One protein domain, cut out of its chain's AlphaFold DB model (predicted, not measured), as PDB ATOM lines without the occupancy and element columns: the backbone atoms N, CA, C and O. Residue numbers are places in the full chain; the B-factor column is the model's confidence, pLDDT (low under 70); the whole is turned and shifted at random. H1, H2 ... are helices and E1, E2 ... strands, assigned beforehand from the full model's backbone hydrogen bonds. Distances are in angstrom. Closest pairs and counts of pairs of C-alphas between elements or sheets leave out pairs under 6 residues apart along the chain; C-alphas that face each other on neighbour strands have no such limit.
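Overview. This is residues 58 to 134 of the 134 residues of an uncharacterized protein of Crassostrea gigas (UniProt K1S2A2). A small antiparallel hairpin, E1 and E2, lies alongside the second half of one long helix, H1, and the short helix H2 packs on H1 near its far end, just past the hairpin. From this body H3 and the tail after it reach away as an arm, and residues 126 to 132 stand free. The printed part has 77 residues with three named helices and two named strands, in the order H1, E1, E2, H2, H3, and the sheet has the order E1 - E2. The class is mostly helix: helices hold 45 and strands 8 of the 53 residues in named elements. The whole is loose, with a radius of gyration of the C-alphas of 16.0 A, and elongated, spanning 52 by 32 by 19 A.

Along the chain. E1 is residues 91 to 94 and E2 is residues 103 to 106, each 9.9 A from first to last C-alpha. C-alpha 91 is at (129.249, 127.444, 100.829). H1 is residues 58 to 83, 37.7 A long, and begins at C-alpha 58, at (153.550, 133.247, 119.443). H2 is residues 107 to 113, 9.8 A long. H3 is residues 117 to 128, 16.3 A long, and ends at C-alpha 128, at (113.241, 120.627, 122.502).

Arrangement. E1 and E2 form a hairpin of antiparallel neighbours, their directions 168 degrees apart. C-alphas 91 and 106 face each other at 4.5 A. N 92 and O 105 are within hydrogen-bond range at 2.8 A, as are N 103 and O 94 at 2.9 A. Residues 70 to 81 of H1 have C-alphas within 10 A of the sheet; the closest C-alphas of H1 and E1 are those of Phe 77 and Phe 92, 6.9 A apart, and of H1 and E2 those of Val 74 and Ile 105, 7.6 A apart. H1 touches H2 with residues 78 to 82 alone; their closest C-alphas, of Cys 78 and Cys 110, are 5.1 A apart. H1 and H2 run opposite ways at a steep tilt of 66 degrees. H2 and H3 are close but not clearly touching, with the closest C-alphas, of Leu 112 and Phe 120, 7.1 A apart. Their lines are about perpendicular at 70.2 degrees, only just more than a steep tilt. H3 is apart from H1, E1 and E2. In H1, H2 and H3 every O i to N i+4 pair is within hydrogen-bond range.

Size, cuts and confidence. The two C-alphas farthest apart are those of Glu 58 and Pro 134, the chain's last residue, at 53.3 A. The printed part has no cut. The links E2 to H2 and H2 to H3 are tight, H1 to E1 and E1 to E2 are short, and no link is long. The mean pLDDT of the printed part is 91.8, and no printed residue is under 70.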
ATOM      1  N   GLU A  58     153.869 132.600 120.719       95.62
ATOM      2  CA  GLU A  58     153.550 133.247 119.443       95.62
ATOM      3  C   GLU A  58     152.440 132.505 118.680       95.62
ATOM      4  O   GLU A  58     151.561 133.143 118.105       95.62
ATOM      5  N   ASP A  59     152.429 131.174 118.763       94.38
ATOM      6  CA  ASP A  59     151.412 130.270 118.216       94.38
ATOM      7  C   ASP A  59     149.985 130.676 118.605       94.38
ATOM      8  O   ASP A  59     149.131 130.865 117.738       94.38
ATOM      9  N   PHE A  60     149.744 130.932 119.890       94.56
ATOM     10  CA  PHE A  60     148.450 131.397 120.385       94.56
ATOM     11  C   PHE A  60     148.039 132.734 119.759       94.56
ATOM     12  O   PHE A  60     146.879 132.961 119.412       94.56
ATOM     13  N   HIS A  61     148.984 133.663 119.627       95.31
ATOM     14  CA  HIS A  61     148.697 134.976 119.062       95.31
ATOM     15  C   HIS A  61     148.424 134.905 117.555       95.31
ATOM     16  O   HIS A  61     147.541 135.627 117.075       95.31
ATOM     17  N   MET A  62     149.118 134.020 116.837       96.06
ATOM     18  CA  MET A  62     148.846 133.711 115.432       96.06
ATOM     19  C   MET A  62     147.464 133.076 115.262       96.06
ATOM     20  O   MET A  62     146.683 133.563 114.444       96.06
ATOM     21  N   GLU A  63     147.107 132.096 116.096       95.38
ATOM     22  CA  GLU A  63     145.779 131.468 116.096       95.38
ATOM     23  C   GLU A  63     144.670 132.509 116.320       95.38
ATOM     24  O   GLU A  63     143.689 132.564 115.578       95.38
ATOM     25  N   VAL A  64     144.831 133.404 117.302       96.00
ATOM     26  CA  VAL A  64     143.854 134.471 117.581       96.00
ATOM     27  C   VAL A  64     143.736 135.452 116.411       96.00
ATOM     28  O   VAL A  64     142.631 135.922 116.107       96.00
ATOM     29  N   ALA A  65     144.848 135.800 115.761       96.81
ATOM     30  CA  ALA A  65     144.837 136.668 114.588       96.81
ATOM     31  C   ALA A  65     144.120 135.995 113.409       96.81
ATOM     32  O   ALA A  65     143.244 136.613 112.796       96.81
ATOM     33  N   TYR A  66     144.428 134.723 113.160       96.69
ATOM     34  CA  TYR A  66     143.781 133.903 112.145       96.69
ATOM     35  C   TYR A  66     142.275 133.776 112.407       96.69
ATOM     36  O   TYR A  66     141.461 134.092 111.537       96.69
ATOM     37  N   PHE A  67     141.880 133.437 113.636       96.69
ATOM     38  CA  PHE A  67     140.478 133.340 114.039       96.69
ATOM     39  C   PHE A  67     139.704 134.631 113.752       96.69
ATOM     40  O   PHE A  67     138.584 134.583 113.243       96.69
ATOM     41  N   ARG A  68     140.285 135.806 114.032       97.12
ATOM     42  CA  ARG A  68     139.634 137.097 113.746       97.12
ATOM     43  C   ARG A  68     139.377 137.295 112.254       97.12
ATOM     44  O   ARG A  68     138.304 137.789 111.904       97.12
ATOM     45  N   GLN A  69     140.334 136.918 111.406       97.44
ATOM     46  CA  GLN A  69     140.200 136.997 109.950       97.44
ATOM     47  C   GLN A  69     139.134 136.021 109.447       97.44
ATOM     48  O   GLN A  69     138.193 136.442 108.772       97.44
ATOM     49  N   LEU A  70     139.221 134.751 109.856       97.31
ATOM     50  CA  LEU A  70     138.260 133.707 109.498       97.31
ATOM     51  C   LEU A  70     136.834 134.092 109.914       97.31
ATOM     52  O   LEU A  70     135.913 134.055 109.101       97.31
ATOM     53  N   ARG A  71     136.651 134.537 111.161       97.19
ATOM     54  CA  ARG A  71     135.358 134.994 111.682       97.19
ATOM     55  C   ARG A  71     134.798 136.167 110.876       97.19
ATOM     56  O   ARG A  71     133.604 136.181 110.597       97.19
ATOM     57  N   SER A  72     135.638 137.137 110.503       97.25
ATOM     58  CA  SER A  72     135.213 138.266 109.665       97.25
ATOM     59  C   SER A  72     134.756 137.795 108.285       97.25
ATOM     60  O   SER A  72     133.677 138.172 107.846       97.25
ATOM     61  N   ALA A  73     135.522 136.913 107.637       96.88
ATOM     62  CA  ALA A  73     135.179 136.381 106.320       96.88
ATOM     63  C   ALA A  73     133.867 135.573 106.337       96.88
ATOM     64  O   ALA A  73     133.047 135.688 105.424       96.88
ATOM     65  N   VAL A  74     133.635 134.795 107.401       96.56
ATOM     66  CA  VAL A  74     132.371 134.074 107.626       96.56
ATOM     67  C   VAL A  74     131.210 135.045 107.845       96.56
ATOM     68  O   VAL A  74     130.131 134.855 107.283       96.56
ATOM     69  N   GLU A  75     131.416 136.099 108.634       96.31
ATOM     70  CA  GLU A  75     130.416 137.142 108.866       96.31
ATOM     71  C   GLU A  75     130.030 137.868 107.573       96.31
ATOM     72  O   GLU A  75     128.836 138.016 107.295       96.31
ATOM     73  N   ASP A  76     131.006 138.244 106.752       95.25
ATOM     74  CA  ASP A  76     130.770 138.872 105.452       95.25
ATOM     75  C   ASP A  76     130.009 137.929 104.517       95.25
ATOM     76  O   ASP A  76     128.969 138.305 103.973       95.25
ATOM     77  N   PHE A  77     130.440 136.668 104.417       95.50
ATOM     78  CA  PHE A  77     129.747 135.651 103.627       95.50
ATOM     79  C   PHE A  77     128.284 135.480 104.057       95.50
ATOM     80  O   PHE A  77     127.384 135.549 103.217       95.50
ATOM     81  N   CYS A  78     128.014 135.290 105.350       94.56
ATOM     82  CA  CYS A  78     126.648 135.094 105.836       94.56
ATOM     83  C   CYS A  78     125.777 136.349 105.672       94.56
ATOM     84  O   CYS A  78     124.574 136.240 105.416       94.56
ATOM     85  N   ASN A  79     126.358 137.544 105.795       92.38
ATOM     86  CA  ASN A  79     125.639 138.787 105.537       92.38
ATOM     87  C   ASN A  79     125.305 138.950 104.043       92.38
ATOM     88  O   ASN A  79     124.192 139.376 103.731       92.38
ATOM     89  N   GLU A  80     126.206 138.573 103.131       91.75
ATOM     90  CA  GLU A  80     125.954 138.590 101.682       91.75
ATOM     91  C   GLU A  80     124.885 137.572 101.266       91.75
ATOM     92  O   GLU A  80     123.954 137.935 100.544       91.75
ATOM     93  N   GLN A  81     124.920 136.344 101.805       90.19
ATOM     94  CA  GLN A  81     123.854 135.343 101.601       90.19
ATOM     95  C   GLN A  81     122.469 135.889 101.945       90.19
ATOM     96  O   GLN A  81     121.488 135.615 101.253       90.19
ATOM     97  N   LYS A  82     122.379 136.638 103.049       86.06
ATOM     98  CA  LYS A  82     121.115 137.173 103.557       86.06
ATOM     99  C   LYS A  82     120.619 138.367 102.742       86.06
ATOM    100  O   LYS A  82     119.413 138.524 102.580       86.06
ATOM    101  N   LYS A  83     121.527 139.225 102.268       88.38
ATOM    102  CA  LYS A  83     121.183 140.452 101.532       88.38
ATOM    103  C   LYS A  83     120.907 140.207 100.052       88.38
ATOM    104  O   LYS A  83     120.087 140.922  99.480       88.38
ATOM    105  N   ASN A  84     121.585 139.243  99.432       86.75
ATOM    106  CA  ASN A  84     121.550 139.037  97.989       86.75
ATOM    107  C   ASN A  84     121.051 137.623  97.629       86.75
ATOM    108  O   ASN A  84     121.839 136.676  97.598       86.75
ATOM    109  N   PRO A  85     119.761 137.463  97.275       77.19
ATOM    110  CA  PRO A  85     119.185 136.167  96.903       77.19
ATOM    111  C   PRO A  85     119.841 135.510  95.675       77.19
ATOM    112  O   PRO A  85     119.755 134.293  95.507       77.19
ATOM    113  N   VAL A  86     120.494 136.309  94.821       84.31
ATOM    114  CA  VAL A  86     121.159 135.881  93.575       84.31
ATOM    115  C   VAL A  86     122.620 135.477  93.824       84.31
ATOM    116  O   VAL A  86     123.306 135.008  92.914       84.31
ATOM    117  N   PHE A  87     123.121 135.624  95.054       82.62
ATOM    118  CA  PHE A  87     124.489 135.262  95.399       82.62
ATOM    119  C   PHE A  87     124.742 133.767  95.137       82.62
ATOM    120  O   PHE A  87     124.116 132.882  95.723       82.62
ATOM    121  N   LYS A  88     125.642 133.497  94.180       81.75
ATOM    122  CA  LYS A  88     125.844 132.161  93.596       81.75
ATOM    123  C   LYS A  88     126.624 131.220  94.504       81.75
ATOM    124  O   LYS A  88     126.360 130.020  94.503       81.75
ATOM    125  N   ARG A  89     127.597 131.741  95.257       84.44
ATOM    126  CA  ARG A  89     128.376 130.928  96.197       84.44
ATOM    127  C   ARG A  89     127.408 130.445  97.272       84.44
ATOM    128  O   ARG A  89     126.714 131.272  97.835       84.44
ATOM    129  N   ARG A  90     127.314 129.140  97.535       87.50
ATOM    130  CA  ARG A  90     126.393 128.572  98.548       87.50
ATOM    131  C   ARG A  90     127.094 128.119  99.823       87.50
ATOM    132  O   ARG A  90     126.437 127.943 100.847       87.50
ATOM    133  N   VAL A  91     128.412 127.951  99.746       94.19
ATOM    134  CA  VAL A  91     129.249 127.444 100.829       94.19
ATOM    135  C   VAL A  91     130.500 128.315 100.941       94.19
ATOM    136  O   VAL A  91     131.126 128.670  99.935       94.19
ATOM    137  N   PHE A  92     130.828 128.714 102.162       95.62
ATOM    138  CA  PHE A  92     132.140 129.225 102.521       95.62
ATOM    139  C   PHE A  92     132.995 128.051 102.980       95.62
ATOM    140  O   PHE A  92     132.544 127.253 103.798       95.62
ATOM    141  N   GLU A  93     134.210 127.969 102.458       96.19
ATOM    142  CA  GLU A  93     135.143 126.880 102.715       96.19
ATOM    143  C   GLU A  93     136.463 127.494 103.166       96.19
ATOM    144  O   GLU A  93     136.916 128.481 102.577       96.19
ATOM    145  N   ALA A  94     137.038 126.934 104.224       95.75
ATOM    146  CA  ALA A  94     138.397 127.203 104.658       95.75
ATOM    147  C   ALA A  94     139.111 125.862 104.807       95.75
ATOM    148  O   ALA A  94     138.644 124.994 105.550       95.75
ATOM    149  N   GLU A  95     140.212 125.713 104.075       96.31
ATOM    150  CA  GLU A  95     141.041 124.510 104.088       96.31
ATOM    151  C   GLU A  95     141.693 124.309 105.457       96.31
ATOM    152  O   GLU A  95     141.994 125.272 106.176       96.31
ATOM    153  N   ALA A  96     141.904 123.044 105.805       96.56
ATOM    154  CA  ALA A  96     142.580 122.639 107.019       96.56
ATOM    155  C   ALA A  96     143.975 123.269 107.127       96.56
ATOM    156  O   ALA A  96     144.726 123.380 106.156       96.56
ATOM    157  N   ASN A  97     144.336 123.643 108.346       94.19
ATOM    158  CA  ASN A  97     145.658 124.140 108.696       94.19
ATOM    159  C   ASN A  97     146.005 123.723 110.132       94.19
ATOM    160  O   ASN A  97     145.318 122.905 110.744       94.19
ATOM    161  N   GLU A  98     147.084 124.281 110.671       92.25
ATOM    162  CA  GLU A  98     147.562 123.992 112.025       92.25
ATOM    163  C   GLU A  98     146.556 124.332 113.141       92.25
ATOM    164  O   GLU A  98     146.635 123.748 114.221       92.25
ATOM    165  N   PHE A  99     145.580 125.214 112.890       91.81
ATOM    166  CA  PHE A  99     144.603 125.663 113.887       91.81
ATOM    167  C   PHE A  99     143.246 124.953 113.797       91.81
ATOM    168  O   PHE A  99     142.492 124.922 114.774       91.81
ATOM    169  N   HIS A 100     142.876 124.411 112.633       93.75
ATOM    170  CA  HIS A 100     141.581 123.752 112.454       93.75
ATOM    171  C   HIS A 100     141.554 122.759 111.279       93.75
ATOM    172  O   HIS A 100     142.266 122.947 110.295       93.75
ATOM    173  N   PRO A 101     140.683 121.729 111.330       94.56
ATOM    174  CA  PRO A 101     140.363 120.897 110.164       94.56
ATOM    175  C   PRO A 101     139.516 121.674 109.145       94.56
ATOM    176  O   PRO A 101     139.102 122.792 109.430       94.56
ATOM    177  N   ASP A 102     139.181 121.089 107.994       95.94
ATOM    178  CA  ASP A 102     138.347 121.761 106.986       95.94
ATOM    179  C   ASP A 102     137.037 122.315 107.573       95.94
ATOM    180  O   ASP A 102     136.288 121.632 108.287       95.94
ATOM    181  N   ILE A 103     136.739 123.573 107.248       95.75
ATOM    182  CA  ILE A 103     135.525 124.264 107.685       95.75
ATOM    183  C   ILE A 103     134.652 124.542 106.473       95.75
ATOM    184  O   ILE A 103     135.070 125.220 105.541       95.75
ATOM    185  N   ALA A 104     133.396 124.099 106.546       95.69
ATOM    186  CA  ALA A 104     132.353 124.438 105.589       95.69
ATOM    187  C   ALA A 104     131.176 125.125 106.298       95.69
ATOM    188  O   ALA A 104     130.567 124.558 107.216       95.69
ATOM    189  N   ILE A 105     130.840 126.340 105.858       95.44
ATOM    190  CA  ILE A 105     129.673 127.107 106.306       95.44
ATOM    191  C   ILE A 105     128.696 127.226 105.139       95.44
ATOM    192  O   ILE A 105     128.964 127.906 104.150       95.44
ATOM    193  N   ASN A 106     127.553 126.555 105.247       93.81
ATOM    194  CA  ASN A 106     126.498 126.589 104.237       93.81
ATOM    195  C   ASN A 106     125.407 127.620 104.586       93.81
ATOM    196  O   ASN A 106     125.436 128.269 105.636       93.81
ATOM    197  N   LYS A 107     124.420 127.752 103.694       90.31
ATOM    198  CA  LYS A 107     123.272 128.651 103.871       90.31
ATOM    199  C   LYS A 107     122.515 128.395 105.177       90.31
ATOM    200  O   LYS A 107     122.253 129.350 105.898       90.31
ATOM    201  N   ASP A 108     122.217 127.139 105.504       90.44
ATOM    202  CA  ASP A 108     121.443 126.786 106.705       90.44
ATOM    203  C   ASP A 108     122.176 127.184 107.991       90.44
ATOM    204  O   ASP A 108     121.579 127.711 108.932       90.44
ATOM    205  N   LEU A 109     123.497 126.985 108.023       92.56
ATOM    206  CA  LEU A 109     124.324 127.406 109.144       92.56
ATOM    207  C   LEU A 109     124.381 128.936 109.244       92.56
ATOM    208  O   LEU A 109     124.206 129.475 110.335       92.56
ATOM    209  N   CYS A 110     124.523 129.651 108.123       93.31
ATOM    210  CA  CYS A 110     124.422 131.112 108.116       93.31
ATOM    211  C   CYS A 110     123.050 131.612 108.593       93.31
ATOM    212  O   CYS A 110     122.976 132.606 109.317       93.31
ATOM    213  N   GLU A 111     121.959 130.941 108.221       91.00
ATOM    214  CA  GLU A 111     120.619 131.286 108.698       91.00
ATOM    215  C   GLU A 111     120.555 131.189 110.222       91.00
ATOM    216  O   GLU A 111     120.114 132.143 110.854       91.00
ATOM    217  N   LEU A 112     121.081 130.113 110.816       91.81
ATOM    218  CA  LEU A 112     121.162 129.959 112.272       91.81
ATOM    219  C   LEU A 112     122.036 131.035 112.930       91.81
ATOM    220  O   LEU A 112     121.594 131.674 113.883       91.81
ATOM    221  N   MET A 113     123.247 131.262 112.414       92.44
ATOM    222  CA  MET A 113     124.206 132.228 112.970       92.44
ATOM    223  C   MET A 113     123.715 133.680 112.873       92.44
ATOM    224  O   MET A 113     124.195 134.546 113.601       92.44
ATOM    225  N   THR A 114     122.777 133.971 111.965       92.56
ATOM    226  CA  THR A 114     122.258 135.327 111.742       92.56
ATOM    227  C   THR A 114     120.922 135.619 112.427       92.56
ATOM    228  O   THR A 114     120.439 136.755 112.310       92.56
ATOM    229  N   LEU A 115     120.342 134.650 113.147       91.44
ATOM    230  CA  LEU A 115     119.172 134.872 114.001       91.44
ATOM    231  C   LEU A 115     119.526 135.811 115.162       91.44
ATOM    232  O   LEU A 115     120.638 135.792 115.688       91.44
ATOM    233  N   ASN A 116     118.571 136.649 115.565       90.62
ATOM    234  CA  ASN A 116     118.680 137.338 116.850       90.62
ATOM    235  C   ASN A 116     118.421 136.342 117.996       90.62
ATOM    236  O   ASN A 116     117.953 135.223 117.774       90.62
ATOM    237  N   GLU A 117     118.727 136.756 119.225       90.31
ATOM    238  CA  GLU A 117     118.582 135.905 120.412       90.31
ATOM    239  C   GLU A 117     117.165 135.336 120.575       90.31
ATOM    240  O   GLU A 117     117.008 134.150 120.872       90.31
ATOM    241  N   VAL A 118     116.136 136.158 120.346       90.50
ATOM    242  CA  VAL A 118     114.731 135.774 120.533       90.50
ATOM    243  C   VAL A 118     114.331 134.693 119.529       90.50
ATOM    244  O   VAL A 118     113.805 133.648 119.918       90.50
ATOM    245  N   ASP A 119     114.630 134.900 118.248       91.69
ATOM    246  CA  ASP A 119     114.310 133.948 117.183       91.69
ATOM    247  C   ASP A 119     115.070 132.632 117.357       91.69
ATOM    248  O   ASP A 119     114.495 131.549 117.203       91.69
ATOM    249  N   PHE A 120     116.352 132.710 117.722       91.50
ATOM    250  CA  PHE A 120     117.179 131.533 117.970       91.50
ATOM    251  C   PHE A 120     116.656 130.726 119.165       91.50
ATOM    252  O   PHE A 120     116.464 129.513 119.061       91.50
ATOM    253  N   THR A 121     116.345 131.401 120.273       91.38
ATOM    254  CA  THR A 121     115.810 130.769 121.489       91.38
ATOM    255  C   THR A 121     114.453 130.126 121.233       91.38
ATOM    256  O   THR A 121     114.229 128.985 121.637       91.38
ATOM    257  N   ASN A 122     113.562 130.797 120.499       91.50
ATOM    258  CA  ASN A 122     112.280 130.221 120.097       91.50
ATOM    259  C   ASN A 122     112.482 128.967 119.240       91.50
ATOM    260  O   ASN A 122     111.881 127.929 119.518       91.50
ATOM    261  N   LYS A 123     113.376 129.017 118.244       90.31
ATOM    262  CA  LYS A 123     113.695 127.855 117.402       90.31
ATOM    263  C   LYS A 123     114.210 126.673 118.231       90.31
ATOM    264  O   LYS A 123     113.789 125.540 117.995       90.31
ATOM    265  N   LEU A 124     115.078 126.924 119.214       91.50
ATOM    266  CA  LEU A 124     115.573 125.896 120.135       91.50
ATOM    267  C   LEU A 124     114.467 125.334 121.029       91.50
ATOM    268  O   LEU A 124     114.344 124.114 121.139       91.50
ATOM    269  N   LYS A 125     113.635 126.201 121.616       91.12
ATOM    270  CA  LYS A 125     112.503 125.803 122.457       91.12
ATOM    271  C   LYS A 125     111.564 124.866 121.704       91.12
ATOM    272  O   LYS A 125     111.213 123.815 122.230       91.12
ATOM    273  N   TRP A 126     111.215 125.196 120.461       90.00
ATOM    274  CA  TRP A 126     110.341 124.353 119.638       90.00
ATOM    275  C   TRP A 126     110.984 123.033 119.224       90.00
ATOM    276  O   TRP A 126     110.285 122.037 119.070       90.00
ATOM    277  N   ARG A 127     112.312 123.000 119.082       89.62
ATOM    278  CA  ARG A 127     113.044 121.758 118.823       89.62
ATOM    279  C   ARG A 127     113.075 120.838 120.046       89.62
ATOM    280  O   ARG A 127     113.000 119.628 119.877       89.62
ATOM    281  N   GLN A 128     113.203 121.394 121.250       92.56
ATOM    282  CA  GLN A 128     113.241 120.627 122.502       92.56
ATOM    283  C   GLN A 128     111.844 120.200 122.973       92.56
ATOM    284  O   GLN A 128     111.678 119.093 123.478       92.56
ATOM    285  N   PHE A 129     110.841 121.060 122.784       92.25
ATOM    286  CA  PHE A 129     109.475 120.865 123.269       92.25
ATOM    287  C   PHE A 129     108.453 121.045 122.135       92.25
ATOM    288  O   PHE A 129     107.693 122.019 122.133       92.25
ATOM    289  N   PRO A 130     108.402 120.118 121.160       86.19
ATOM    290  CA  PRO A 130     107.529 120.251 119.991       86.19
ATOM    291  C   PRO A 130     106.038 120.317 120.358       86.19
ATOM    292  O   PRO A 130     105.276 121.016 119.699       86.19
ATOM    293  N   ASN A 131     105.638 119.664 121.453       88.50
ATOM    294  CA  ASN A 131     104.247 119.598 121.918       88.50
ATOM    295  C   ASN A 131     103.727 120.900 122.552       88.50
ATOM    296  O   ASN A 131     102.543 120.996 122.849       88.50
ATOM    297  N   LEU A 132     104.597 121.884 122.802       79.75
ATOM    298  CA  LEU A 132     104.203 123.183 123.361       79.75
ATOM    299  C   LEU A 132     103.936 124.237 122.275       79.75
ATOM    300  O   LEU A 132     103.703 125.399 122.613       79.75
ATOM    301  N   ARG A 133     104.048 123.869 120.990       73.31
ATOM    302  CA  ARG A 133     103.858 124.788 119.866       73.31
ATOM    303  C   ARG A 133     102.374 125.185 119.774       73.31
ATOM    304  O   ARG A 133     101.553 124.274 119.686       73.31
ATOM    305  N   PRO A 134     102.037 126.487 119.838       73.25
ATOM    306  CA  PRO A 134     100.660 126.959 119.709       73.25
ATOM    307  C   PRO A 134     100.103 126.739 118.301       73.25
ATOM    308  O   PRO A 134     100.913 126.662 117.343       73.25
TER     309      PRO A 134